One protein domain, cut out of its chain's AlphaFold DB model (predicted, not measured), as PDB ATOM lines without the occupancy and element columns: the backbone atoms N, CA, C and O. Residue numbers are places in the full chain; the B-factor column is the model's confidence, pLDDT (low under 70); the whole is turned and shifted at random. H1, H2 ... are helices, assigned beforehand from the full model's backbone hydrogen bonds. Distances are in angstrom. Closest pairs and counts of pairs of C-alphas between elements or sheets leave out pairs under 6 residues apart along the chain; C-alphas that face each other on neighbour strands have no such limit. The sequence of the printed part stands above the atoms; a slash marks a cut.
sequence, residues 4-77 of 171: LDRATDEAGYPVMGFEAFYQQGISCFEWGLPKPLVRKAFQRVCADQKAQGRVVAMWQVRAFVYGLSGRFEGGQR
ATOM      1  N   LEU A   4     169.640 134.422 137.074       81.44
ATOM      2  CA  LEU A   4     170.363 133.847 138.206       81.44
ATOM      3  C   LEU A   4     169.475 133.692 139.446       81.44
ATOM      4  O   LEU A   4     169.713 132.785 140.229       81.44
ATOM      5  N   ASP A   5     168.385 134.458 139.563       81.19
ATOM      6  CA  ASP A   5     167.377 134.253 140.617       81.19
ATOM      7  C   ASP A   5     166.671 132.888 140.463       81.19
ATOM      8  O   ASP A   5     165.975 132.439 141.363       81.19
ATOM      9  N   ARG A   6     166.819 132.225 139.303       79.44
ATOM     10  CA  ARG A   6     166.335 130.861 139.034       79.44
ATOM     11  C   ARG A   6     167.397 129.792 139.292       79.44
ATOM     12  O   ARG A   6     167.138 128.641 138.965       79.44
ATOM     13  N   ALA A   7     168.582 130.149 139.787       76.19
ATOM     14  CA  ALA A   7     169.608 129.174 140.142       76.19
ATOM     15  C   ALA A   7     169.217 128.400 141.403       76.19
ATOM     16  O   ALA A   7     169.525 127.216 141.494       76.19
ATOM     17  N   THR A   8     168.485 129.034 142.320       82.12
ATOM     18  CA  THR A   8     168.014 128.433 143.569       82.12
ATOM     19  C   THR A   8     166.491 128.490 143.689       82.12
ATOM     20  O   THR A   8     165.854 129.398 143.157       82.12
ATOM     21  N   ASP A   9     165.898 127.511 144.363       80.56
ATOM     22  CA  ASP A   9     164.493 127.534 144.763       80.56
ATOM     23  C   ASP A   9     164.279 128.384 146.031       80.56
ATOM     24  O   ASP A   9     165.209 129.001 146.553       80.56
ATOM     25  N   GLU A  10     163.038 128.442 146.523       77.50
ATOM     26  CA  GLU A  10     162.673 129.222 147.716       77.50
ATOM     27  C   GLU A  10     163.389 128.753 148.993       77.50
ATOM     28  O   GLU A  10     163.555 129.535 149.927       77.50
ATOM     29  N   ALA A  11     163.838 127.496 149.029       76.81
ATOM     30  CA  ALA A  11     164.612 126.924 150.123       76.81
ATOM     31  C   ALA A  11     166.134 127.051 149.905       76.81
ATOM     32  O   ALA A  11     166.912 126.619 150.756       76.81
ATOM     33  N   GLY A  12     166.567 127.662 148.797       75.00
ATOM     34  CA  GLY A  12     167.973 127.864 148.456       75.00
ATOM     35  C   GLY A  12     168.634 126.682 147.737       75.00
ATOM     36  O   GLY A  12     169.842 126.729 147.508       75.00
ATOM     37  N   TYR A  13     167.893 125.633 147.361       74.44
ATOM     38  CA  TYR A  13     168.451 124.481 146.642       74.44
ATOM     39  C   TYR A  13     168.571 124.746 145.142       74.44
ATOM     40  O   TYR A  13     167.739 125.463 144.591       74.44
ATOM     41  N   PRO A  14     169.545 124.137 144.437       76.25
ATOM     42  CA  PRO A  14     169.678 124.316 143.000       76.25
ATOM     43  C   PRO A  14     168.404 123.930 142.243       76.25
ATOM     44  O   PRO A  14     167.902 122.810 142.355       76.25
ATOM     45  N   VAL A  15     167.906 124.829 141.397       84.81
ATOM     46  CA  VAL A  15     166.833 124.482 140.462       84.81
ATOM     47  C   VAL A  15     167.411 123.506 139.446       84.81
ATOM     48  O   VAL A  15     168.202 123.883 138.585       84.81
ATOM     49  N   MET A  16     166.973 122.248 139.491       85.69
ATOM     50  CA  MET A  16     167.534 121.174 138.655       85.69
ATOM     51  C   MET A  16     167.506 121.482 137.151       85.69
ATOM     52  O   MET A  16     168.401 121.088 136.407       85.69
ATOM     53  N   GLY A  17     166.491 122.216 136.683       85.12
ATOM     54  CA  GLY A  17     166.411 122.654 135.288       85.12
ATOM     55  C   GLY A  17     167.434 123.732 134.916       85.12
ATOM     56  O   GLY A  17     167.802 123.816 133.748       85.12
ATOM     57  N   PHE A  18     167.882 124.545 135.877       90.00
ATOM     58  CA  PHE A  18     168.987 125.490 135.703       90.00
ATOM     59  C   PHE A  18     170.296 124.723 135.700       90.00
ATOM     60  O   PHE A  18     171.069 124.836 134.750       90.00
ATOM     61  N   GLU A  19     170.480 123.896 136.726       92.06
ATOM     62  CA  GLU A  19     171.706 123.154 136.967       92.06
ATOM     63  C   GLU A  19     172.067 122.254 135.784       92.06
ATOM     64  O   GLU A  19     173.197 122.294 135.314       92.06
ATOM     65  N   ALA A  20     171.098 121.537 135.205       93.50
ATOM     66  CA  ALA A  20     171.340 120.687 134.039       93.50
ATOM     67  C   ALA A  20     171.904 121.465 132.833       93.50
ATOM     68  O   ALA A  20     172.872 121.039 132.208       93.50
ATOM     69  N   PHE A  21     171.327 122.626 132.503       96.62
ATOM     70  CA  PHE A  21     171.806 123.442 131.379       96.62
ATOM     71  C   PHE A  21     173.139 124.108 131.697       96.62
ATOM     72  O   PHE A  21     174.024 124.154 130.844       96.62
ATOM     73  N   TYR A  22     173.279 124.620 132.918       95.94
ATOM     74  CA  TYR A  22     174.505 125.239 133.390       95.94
ATOM     75  C   TYR A  22     175.680 124.254 133.355       95.94
ATOM     76  O   TYR A  22     176.693 124.565 132.732       95.94
ATOM     77  N   GLN A  23     175.526 123.053 133.919       95.19
ATOM     78  CA  GLN A  23     176.568 122.021 133.936       95.19
ATOM     79  C   GLN A  23     176.926 121.531 132.533       95.19
ATOM     80  O   GLN A  23     178.106 121.368 132.228       95.19
ATOM     81  N   GLN A  24     175.945 121.397 131.634       97.19
ATOM     82  CA  GLN A  24     176.223 121.074 130.233       97.19
ATOM     83  C   GLN A  24     177.090 122.156 129.562       97.19
ATOM     84  O   GLN A  24     178.039 121.853 128.834       97.19
ATOM     85  N   GLY A  25     176.789 123.431 129.831       97.62
ATOM     86  CA  GLY A  25     177.593 124.563 129.373       97.62
ATOM     87  C   GLY A  25     178.997 124.564 129.984       97.62
ATOM     88  O   GLY A  25     179.976 124.748 129.261       97.62
ATOM     89  N   ILE A  26     179.110 124.310 131.291       97.06
ATOM     90  CA  ILE A  26     180.396 124.201 131.995       97.06
ATOM     91  C   ILE A  26     181.238 123.077 131.402       97.06
ATOM     92  O   ILE A  26     182.397 123.314 131.093       97.06
ATOM     93  N   SER A  27     180.664 121.902 131.149       97.12
ATOM     94  CA  SER A  27     181.364 120.779 130.517       97.12
ATOM     95  C   SER A  27     181.916 121.164 129.137       97.12
ATOM     96  O   SER A  27     183.084 120.916 128.832       97.12
ATOM     97  N   CYS A  28     181.125 121.881 128.322       97.94
ATOM     98  CA  CYS A  28     181.601 122.421 127.044       97.94
ATOM     99  C   CYS A  28     182.805 123.360 127.219       97.94
ATOM    100  O   CYS A  28     183.743 123.335 126.418       97.94
ATOM    101  N   PHE A  29     182.769 124.209 128.251       97.56
ATOM    102  CA  PHE A  29     183.869 125.101 128.578       97.56
ATOM    103  C   PHE A  29     185.087 124.316 129.079       97.56
ATOM    104  O   PHE A  29     186.156 124.431 128.498       97.56
ATOM    105  N   GLU A  30     184.972 123.479 130.101       96.44
ATOM    106  CA  GLU A  30     186.122 122.773 130.676       96.44
ATOM    107  C   GLU A  30     186.899 121.982 129.611       96.44
ATOM    108  O   GLU A  30     188.128 122.035 129.580       96.44
ATOM    109  N   TRP A  31     186.200 121.355 128.665       96.94
ATOM    110  CA  TRP A  31     186.821 120.562 127.599       96.94
ATOM    111  C   TRP A  31     187.129 121.328 126.311       96.94
ATOM    112  O   TRP A  31     187.624 120.738 125.354       96.94
ATOM    113  N   GLY A  32     186.864 122.634 126.258       96.19
ATOM    114  CA  GLY A  32     187.229 123.451 125.097       96.19
ATOM    115  C   GLY A  32     186.514 123.047 123.807       96.19
ATOM    116  O   GLY A  32     187.114 123.113 122.736       96.19
ATOM    117  N   LEU A  33     185.251 122.618 123.898       96.50
ATOM    118  CA  LEU A  33     184.531 122.102 122.736       96.50
ATOM    119  C   LEU A  33     184.369 123.177 121.638       96.50
ATOM    120  O   LEU A  33     183.954 124.306 121.930       96.50
ATOM    121  N   PRO A  34     184.625 122.848 120.358       95.44
ATOM    122  CA  PRO A  34     184.361 123.743 119.242       95.44
ATOM    123  C   PRO A  34     182.853 123.932 119.027       95.44
ATOM    124  O   PRO A  34     182.029 123.101 119.412       95.44
ATOM    125  N   LYS A  35     182.474 125.028 118.352       95.06
ATOM    126  CA  LYS A  35     181.064 125.427 118.153       95.06
ATOM    127  C   LYS A  35     180.138 124.296 117.663       95.06
ATOM    128  O   LYS A  35     179.021 124.232 118.176       95.06
ATOM    129  N   PRO A  36     180.527 123.423 116.709       94.38
ATOM    130  CA  PRO A  36     179.670 122.314 116.288       94.38
ATOM    131  C   PRO A  36     179.355 121.333 117.427       94.38
ATOM    132  O   PRO A  36     178.199 120.954 117.597       94.38
ATOM    133  N   LEU A  37     180.343 120.997 118.260       96.19
ATOM    134  CA  LEU A  37     180.162 120.083 119.393       96.19
ATOM    135  C   LEU A  37     179.389 120.742 120.540       96.19
ATOM    136  O   LEU A  37     178.523 120.112 121.138       96.19
ATOM    137  N   VAL A  38     179.581 122.047 120.767       97.94
ATOM    138  CA  VAL A  38     178.737 122.824 121.695       97.94
ATOM    139  C   VAL A  38     177.267 122.794 121.267       97.94
ATOM    140  O   VAL A  38     176.374 122.680 122.106       97.94
ATOM    141  N   ARG A  39     176.991 122.877 119.957       96.94
ATOM    142  CA  ARG A  39     175.621 122.760 119.433       96.94
ATOM    143  C   ARG A  39     175.048 121.365 119.667       96.94
ATOM    144  O   ARG A  39     173.904 121.301 120.108       96.94
ATOM    145  N   LYS A  40     175.817 120.291 119.434       96.44
ATOM    146  CA  LYS A  40     175.391 118.912 119.747       96.44
ATOM    147  C   LYS A  40     175.045 118.771 121.238       96.44
ATOM    148  O   LYS A  40     173.936 118.354 121.567       96.44
ATOM    149  N   ALA A  41     175.909 119.256 122.132       98.06
ATOM    150  CA  ALA A  41     175.672 119.228 123.577       98.06
ATOM    151  C   ALA A  41     174.422 120.018 123.999       98.06
ATOM    152  O   ALA A  41     173.635 119.547 124.823       98.06
ATOM    153  N   PHE A  42     174.199 121.198 123.412       98.19
ATOM    154  CA  PHE A  42     172.995 121.994 123.660       98.19
ATOM    155  C   PHE A  42     171.722 121.310 123.134       98.19
ATOM    156  O   PHE A  42     170.689 121.295 123.805       98.19
ATOM    157  N   GLN A  43     171.781 120.733 121.932       97.81
ATOM    158  CA  GLN A  43     170.668 119.985 121.351       97.81
ATOM    159  C   GLN A  43     170.313 118.774 122.211       97.81
ATOM    160  O   GLN A  43     169.125 118.520 122.416       97.81
ATOM    161  N   ARG A  44     171.317 118.085 122.767       97.75
ATOM    162  CA  ARG A  44     171.111 116.932 123.643       97.75
ATOM    163  C   ARG A  44     170.362 117.300 124.922       97.75
ATOM    164  O   ARG A  44     169.295 116.744 125.164       97.75
ATOM    165  N   VAL A  45     170.822 118.308 125.671       96.94
ATOM    166  CA  VAL A  45     170.123 118.738 126.900       96.94
ATOM    167  C   VAL A  45     168.710 119.271 126.612       96.94
ATOM    168  O   VAL A  45     167.781 119.063 127.395       96.94
ATOM    169  N   CYS A  46     168.495 119.904 125.450       96.62
ATOM    170  CA  CYS A  46     167.155 120.285 124.998       96.62
ATOM    171  C   CYS A  46     166.264 119.069 124.706       96.62
ATOM    172  O   CYS A  46     165.072 119.099 125.017       96.62
ATOM    173  N   ALA A  47     166.814 118.028 124.078       96.38
ATOM    174  CA  ALA A  47     166.092 116.798 123.779       96.38
ATOM    175  C   ALA A  47     165.676 116.075 125.065       96.38
ATOM    176  O   ALA A  47     164.520 115.669 125.173       96.38
ATOM    177  N   ASP A  48     166.553 116.022 126.069       94.56
ATOM    178  CA  ASP A  48     166.259 115.390 127.360       94.56
ATOM    179  C   ASP A  48     165.117 116.106 128.109       94.56
ATOM    180  O   ASP A  48     164.233 115.454 128.666       94.56
ATOM    181  N   GLN A  49     165.049 117.445 128.059       93.25
ATOM    182  CA  GLN A  49     163.895 118.187 128.597       93.25
ATOM    183  C   GLN A  49     162.596 117.863 127.854       93.25
ATOM    184  O   GLN A  49     161.555 117.652 128.480       93.25
ATOM    185  N   LYS A  50     162.647 117.814 126.519       94.00
ATOM    186  CA  LYS A  50     161.474 117.507 125.691       94.00
ATOM    187  C   LYS A  50     160.975 116.081 125.920       94.00
ATOM    188  O   LYS A  50     159.768 115.879 125.984       94.00
ATOM    189  N   ALA A  51     161.881 115.120 126.099       93.88
ATOM    190  CA  ALA A  51     161.543 113.735 126.426       93.88
ATOM    191  C   ALA A  51     160.792 113.617 127.765       93.88
ATOM    192  O   ALA A  51     159.957 112.734 127.930       93.88
ATOM    193  N   GLN A  52     161.021 114.550 128.692       91.94
ATOM    194  CA  GLN A  52     160.287 114.663 129.960       91.94
ATOM    195  C   GLN A  52     158.970 115.457 129.837       91.94
ATOM    196  O   GLN A  52     158.370 115.815 130.849       91.94
ATOM    197  N   GLY A  53     158.529 115.790 128.617       91.94
ATOM    198  CA  GLY A  53     157.318 116.578 128.367       91.94
ATOM    199  C   GLY A  53     157.443 118.061 128.726       91.94
ATOM    200  O   GLY A  53     156.432 118.750 128.856       91.94
ATOM    201  N   ARG A  54     158.667 118.574 128.910       91.25
ATOM    202  CA  ARG A  54     158.921 119.963 129.316       91.25
ATOM    203  C   ARG A  54     159.264 120.837 128.113       91.25
ATOM    204  O   ARG A  54     159.885 120.399 127.145       91.25
ATOM    205  N   VAL A  55     158.897 122.113 128.201       91.62
ATOM    206  CA  VAL A  55     159.297 123.137 127.230       91.62
ATOM    207  C   VAL A  55     160.599 123.781 127.695       91.62
ATOM    208  O   VAL A  55     160.719 124.172 128.854       91.62
ATOM    209  N   VAL A  56     161.562 123.921 126.781       93.38
ATOM    210  CA  VAL A  56     162.818 124.625 127.067       93.38
ATOM    211  C   VAL A  56     162.538 126.118 127.200       93.38
ATOM    212  O   VAL A  56     162.109 126.773 126.251       93.38
ATOM    213  N   ALA A  57     162.794 126.664 128.383       92.56
ATOM    214  CA  ALA A  57     162.591 128.070 128.680       92.56
ATOM    215  C   ALA A  57     163.851 128.903 128.401       92.56
ATOM    216  O   ALA A  57     164.983 128.441 128.541       92.56
ATOM    217  N   MET A  58     163.677 130.192 128.091       92.75
ATOM    218  CA  MET A  58     164.807 131.084 127.786       92.75
ATOM    219  C   MET A  58     165.812 131.240 128.934       92.75
ATOM    220  O   MET A  58     166.991 131.489 128.683       92.75
ATOM    221  N   TRP A  59     165.385 131.093 130.189       92.00
ATOM    222  CA  TRP A  59     166.303 131.141 131.329       92.00
ATOM    223  C   TRP A  59     167.236 129.917 131.374       92.00
ATOM    224  O   TRP A  59     168.385 130.071 131.774       92.00
ATOM    225  N   GLN A  60     166.806 128.750 130.874       94.50
ATOM    226  CA  GLN A  60     167.659 127.561 130.728       94.50
ATOM    227  C   GLN A  60     168.722 127.780 129.650       94.50
ATOM    228  O   GLN A  60     169.896 127.481 129.847       94.50
ATOM    229  N   VAL A  61     168.338 128.402 128.531       95.69
ATOM    230  CA  VAL A  61     169.288 128.796 127.477       95.69
ATOM    231  C   VAL A  61     170.345 129.756 128.030       95.69
ATOM    232  O   VAL A  61     171.534 129.588 127.770       95.69
ATOM    233  N   ARG A  62     169.936 130.739 128.843       95.06
ATOM    234  CA  ARG A  62     170.870 131.656 129.515       95.06
ATOM    235  C   ARG A  62     171.776 130.935 130.515       95.06
ATOM    236  O   ARG A  62     172.953 131.271 130.568       95.06
ATOM    237  N   ALA A  63     171.267 129.943 131.248       95.25
ATOM    238  CA  ALA A  63     172.069 129.110 132.145       95.25
ATOM    239  C   ALA A  63     173.162 128.343 131.380       95.25
ATOM    240  O   ALA A  63     174.325 128.382 131.775       95.25
ATOM    241  N   PHE A  64     172.826 127.750 130.228       97.12
ATOM    242  CA  PHE A  64     173.807 127.093 129.358       97.12
ATOM    243  C   PHE A  64     174.876 128.060 128.852       97.12
ATOM    244  O   PHE A  64     176.063 127.768 128.944       97.12
ATOM    245  N   VAL A  65     174.481 129.235 128.350       96.69
ATOM    246  CA  VAL A  65     175.432 130.254 127.868       96.69
ATOM    247  C   VAL A  65     176.320 130.768 129.004       96.69
ATOM    248  O   VAL A  65     177.512 131.001 128.802       96.69
ATOM    249  N   TYR A  66     175.762 130.915 130.205       94.88
ATOM    250  CA  TYR A  66     176.518 131.281 131.396       94.88
ATOM    251  C   TYR A  66     177.572 130.216 131.731       94.88
ATOM    252  O   TYR A  66     178.753 130.552 131.833       94.88
ATOM    253  N   GLY A  67     177.190 128.937 131.768       96.19
ATOM    254  CA  GLY A  67     178.126 127.826 131.952       96.19
ATOM    255  C   GLY A  67     179.179 127.735 130.843       96.19
ATOM    256  O   GLY A  67     180.362 127.580 131.123       96.19
ATOM    257  N   LEU A  68     178.785 127.946 129.584       97.62
ATOM    258  CA  LEU A  68     179.679 127.947 128.419       97.62
ATOM    259  C   LEU A  68     180.746 129.048 128.484       97.62
ATOM    260  O   LEU A  68     181.815 128.917 127.889       97.62
ATOM    261  N   SER A  69     180.484 130.132 129.215       95.81
ATOM    262  CA  SER A  69     181.489 131.164 129.484       95.81
ATOM    263  C   SER A  69     182.485 130.778 130.591       95.81
ATOM    264  O   SER A  69     183.424 131.527 130.862       95.81
ATOM    265  N   GLY A  70     182.297 129.614 131.221       94.44
ATOM    266  CA  GLY A  70     183.098 129.103 132.332       94.44
ATOM    267  C   GLY A  70     182.838 129.818 133.652       94.44
ATOM    268  O   GLY A  70     183.584 129.616 134.604       94.44
ATOM    269  N   ARG A  71     181.832 130.694 133.716       91.38
ATOM    270  CA  ARG A  71     181.582 131.546 134.882       91.38
ATOM    271  C   ARG A  71     180.905 130.769 136.002       91.38
ATOM    272  O   ARG A  71     179.981 130.005 135.753       91.38
ATOM    273  N   PHE A  72     181.325 131.042 137.229       87.25
ATOM    274  CA  PHE A  72     180.695 130.586 138.463       87.25
ATOM    275  C   PHE A  72     180.773 131.703 139.517       87.25
ATOM    276  O   PHE A  72     181.380 132.742 139.268       87.25
ATOM    277  N   GLU A  73     180.158 131.517 140.686       78.81
ATOM    278  CA  GLU A  73     180.100 132.546 141.741       78.81
ATOM    279  C   GLU A  73     181.488 133.078 142.157       78.81
ATOM    280  O   GLU A  73     181.647 134.269 142.400       78.81
ATOM    281  N   GLY A  74     182.513 132.220 142.152       80.94
ATOM    282  CA  GLY A  74     183.894 132.570 142.505       80.94
ATOM    283  C   GLY A  74     184.797 132.985 141.338       80.94
ATOM    284  O   GLY A  74     186.007 133.069 141.532       80.94
ATOM    285  N   GLY A  75     184.261 133.217 140.133       88.31
ATOM    286  CA  GLY A  75     185.042 133.669 138.975       88.31
ATOM    287  C   GLY A  75     184.870 132.785 137.741       88.31
ATOM    288  O   GLY A  75     183.759 132.622 137.237       88.31
ATOM    289  N   GLN A  76     185.973 132.247 137.214       92.44
ATOM    290  CA  GLN A  76     185.985 131.426 136.000       92.44
ATOM    291  C   GLN A  76     186.659 130.072 136.248       92.44
ATOM    292  O   GLN A  76     187.697 130.004 136.901       92.44
ATOM    293  N   ARG A  77     186.053 128.991 135.751       92.56
ATOM    294  CA  ARG A  77     186.610 127.635 135.798       92.56
ATOM    295  C   ARG A  77     187.896 127.548 134.977       92.56
ATOM    296  O   ARG A  77     188.100 128.306 134.030       92.56
TER     297      ARG A  77
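What this domain is: This is residues 4 to 77 of the 171 residues of an uncharacterized protein of Pseudomonas taiwanensis SJ9 (UniProt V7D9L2). The longest helix, H2, and its chain neighbour H1 lie side by side as a hairpin of two helices running opposite ways, and the shorter H3 packs on H1, with the three helix centres making a triangle. Residues 4 to 15 form a looped stretch with no named element before H1, and a small turn of chain follows H3, where residues 71 to 72 pair briefly with residues 75 to 76. The printed part has 74 residues, with three named helices in the order H1, H2, H3 and no named strand; its class is all helix. The whole is compact, with a radius of gyration of the C-alphas of 12.1 A, and flat in outline, its C-alphas spanning 36 by 34 by 15 A.

Where its parts are: H2, residues 35 to 51, measures 24.2 A from first to last C-alpha and begins at C-alpha 35, printed at (181.064, 125.427, 118.153). H1, residues 16 to 30, is 20.3 A long and begins at C-alpha 16, at (167.534, 121.174, 138.655). H3, residues 58 to 68, is 15.2 A long and ends at C-alpha 68, at (179.679, 127.947, 128.419).

How they stand to each other: H1 and H2 form a helical hairpin. They touch with 10 pairs of C-alphas within 8 A, at a shallow tilt of 18 degrees, opposite ways. Their closest C-alphas are those of Cys 28 and Val 38, 6.1 A apart, and H2 touches H1 with residues 38 to 45 alone. H1 and H3 touch with 36 pairs of C-alphas within 8 A. Their closest C-alphas, of Gly 25 and Leu 68, are 4.1 A apart, and the two helices run the same way at a shallow tilt of 29 degrees. H2 and H3 are close but not clearly touching. Their closest C-alphas are those of Phe 42 and Phe 64, 7.7 A apart, and they run opposite ways at a steep tilt of 39 degrees. In H2 and H3 every O i to N i+4 pair is within hydrogen-bond range, and in H1 10 of 11 are. The short pairing of residues 71 to 72 with residues 75 to 76 is antiparallel.

The domain as a whole: The two C-alphas farthest apart in the domain are those of Ala 11 and Pro 36, at 37.3 A, while the first and last printed C-alphas, of Leu 4 and Arg 77, are 17.6 A apart. The link from H1 to H2, 4 residues, is tight, and the link from H2 to H3, 6 residues, is short. The C-alphas of residues 4 to 15 lie 10 to 21 A from the mean of the C-alphas. The printed part has no cut. The mean pLDDT of the printed part is 91.7, and no printed residue is under 70.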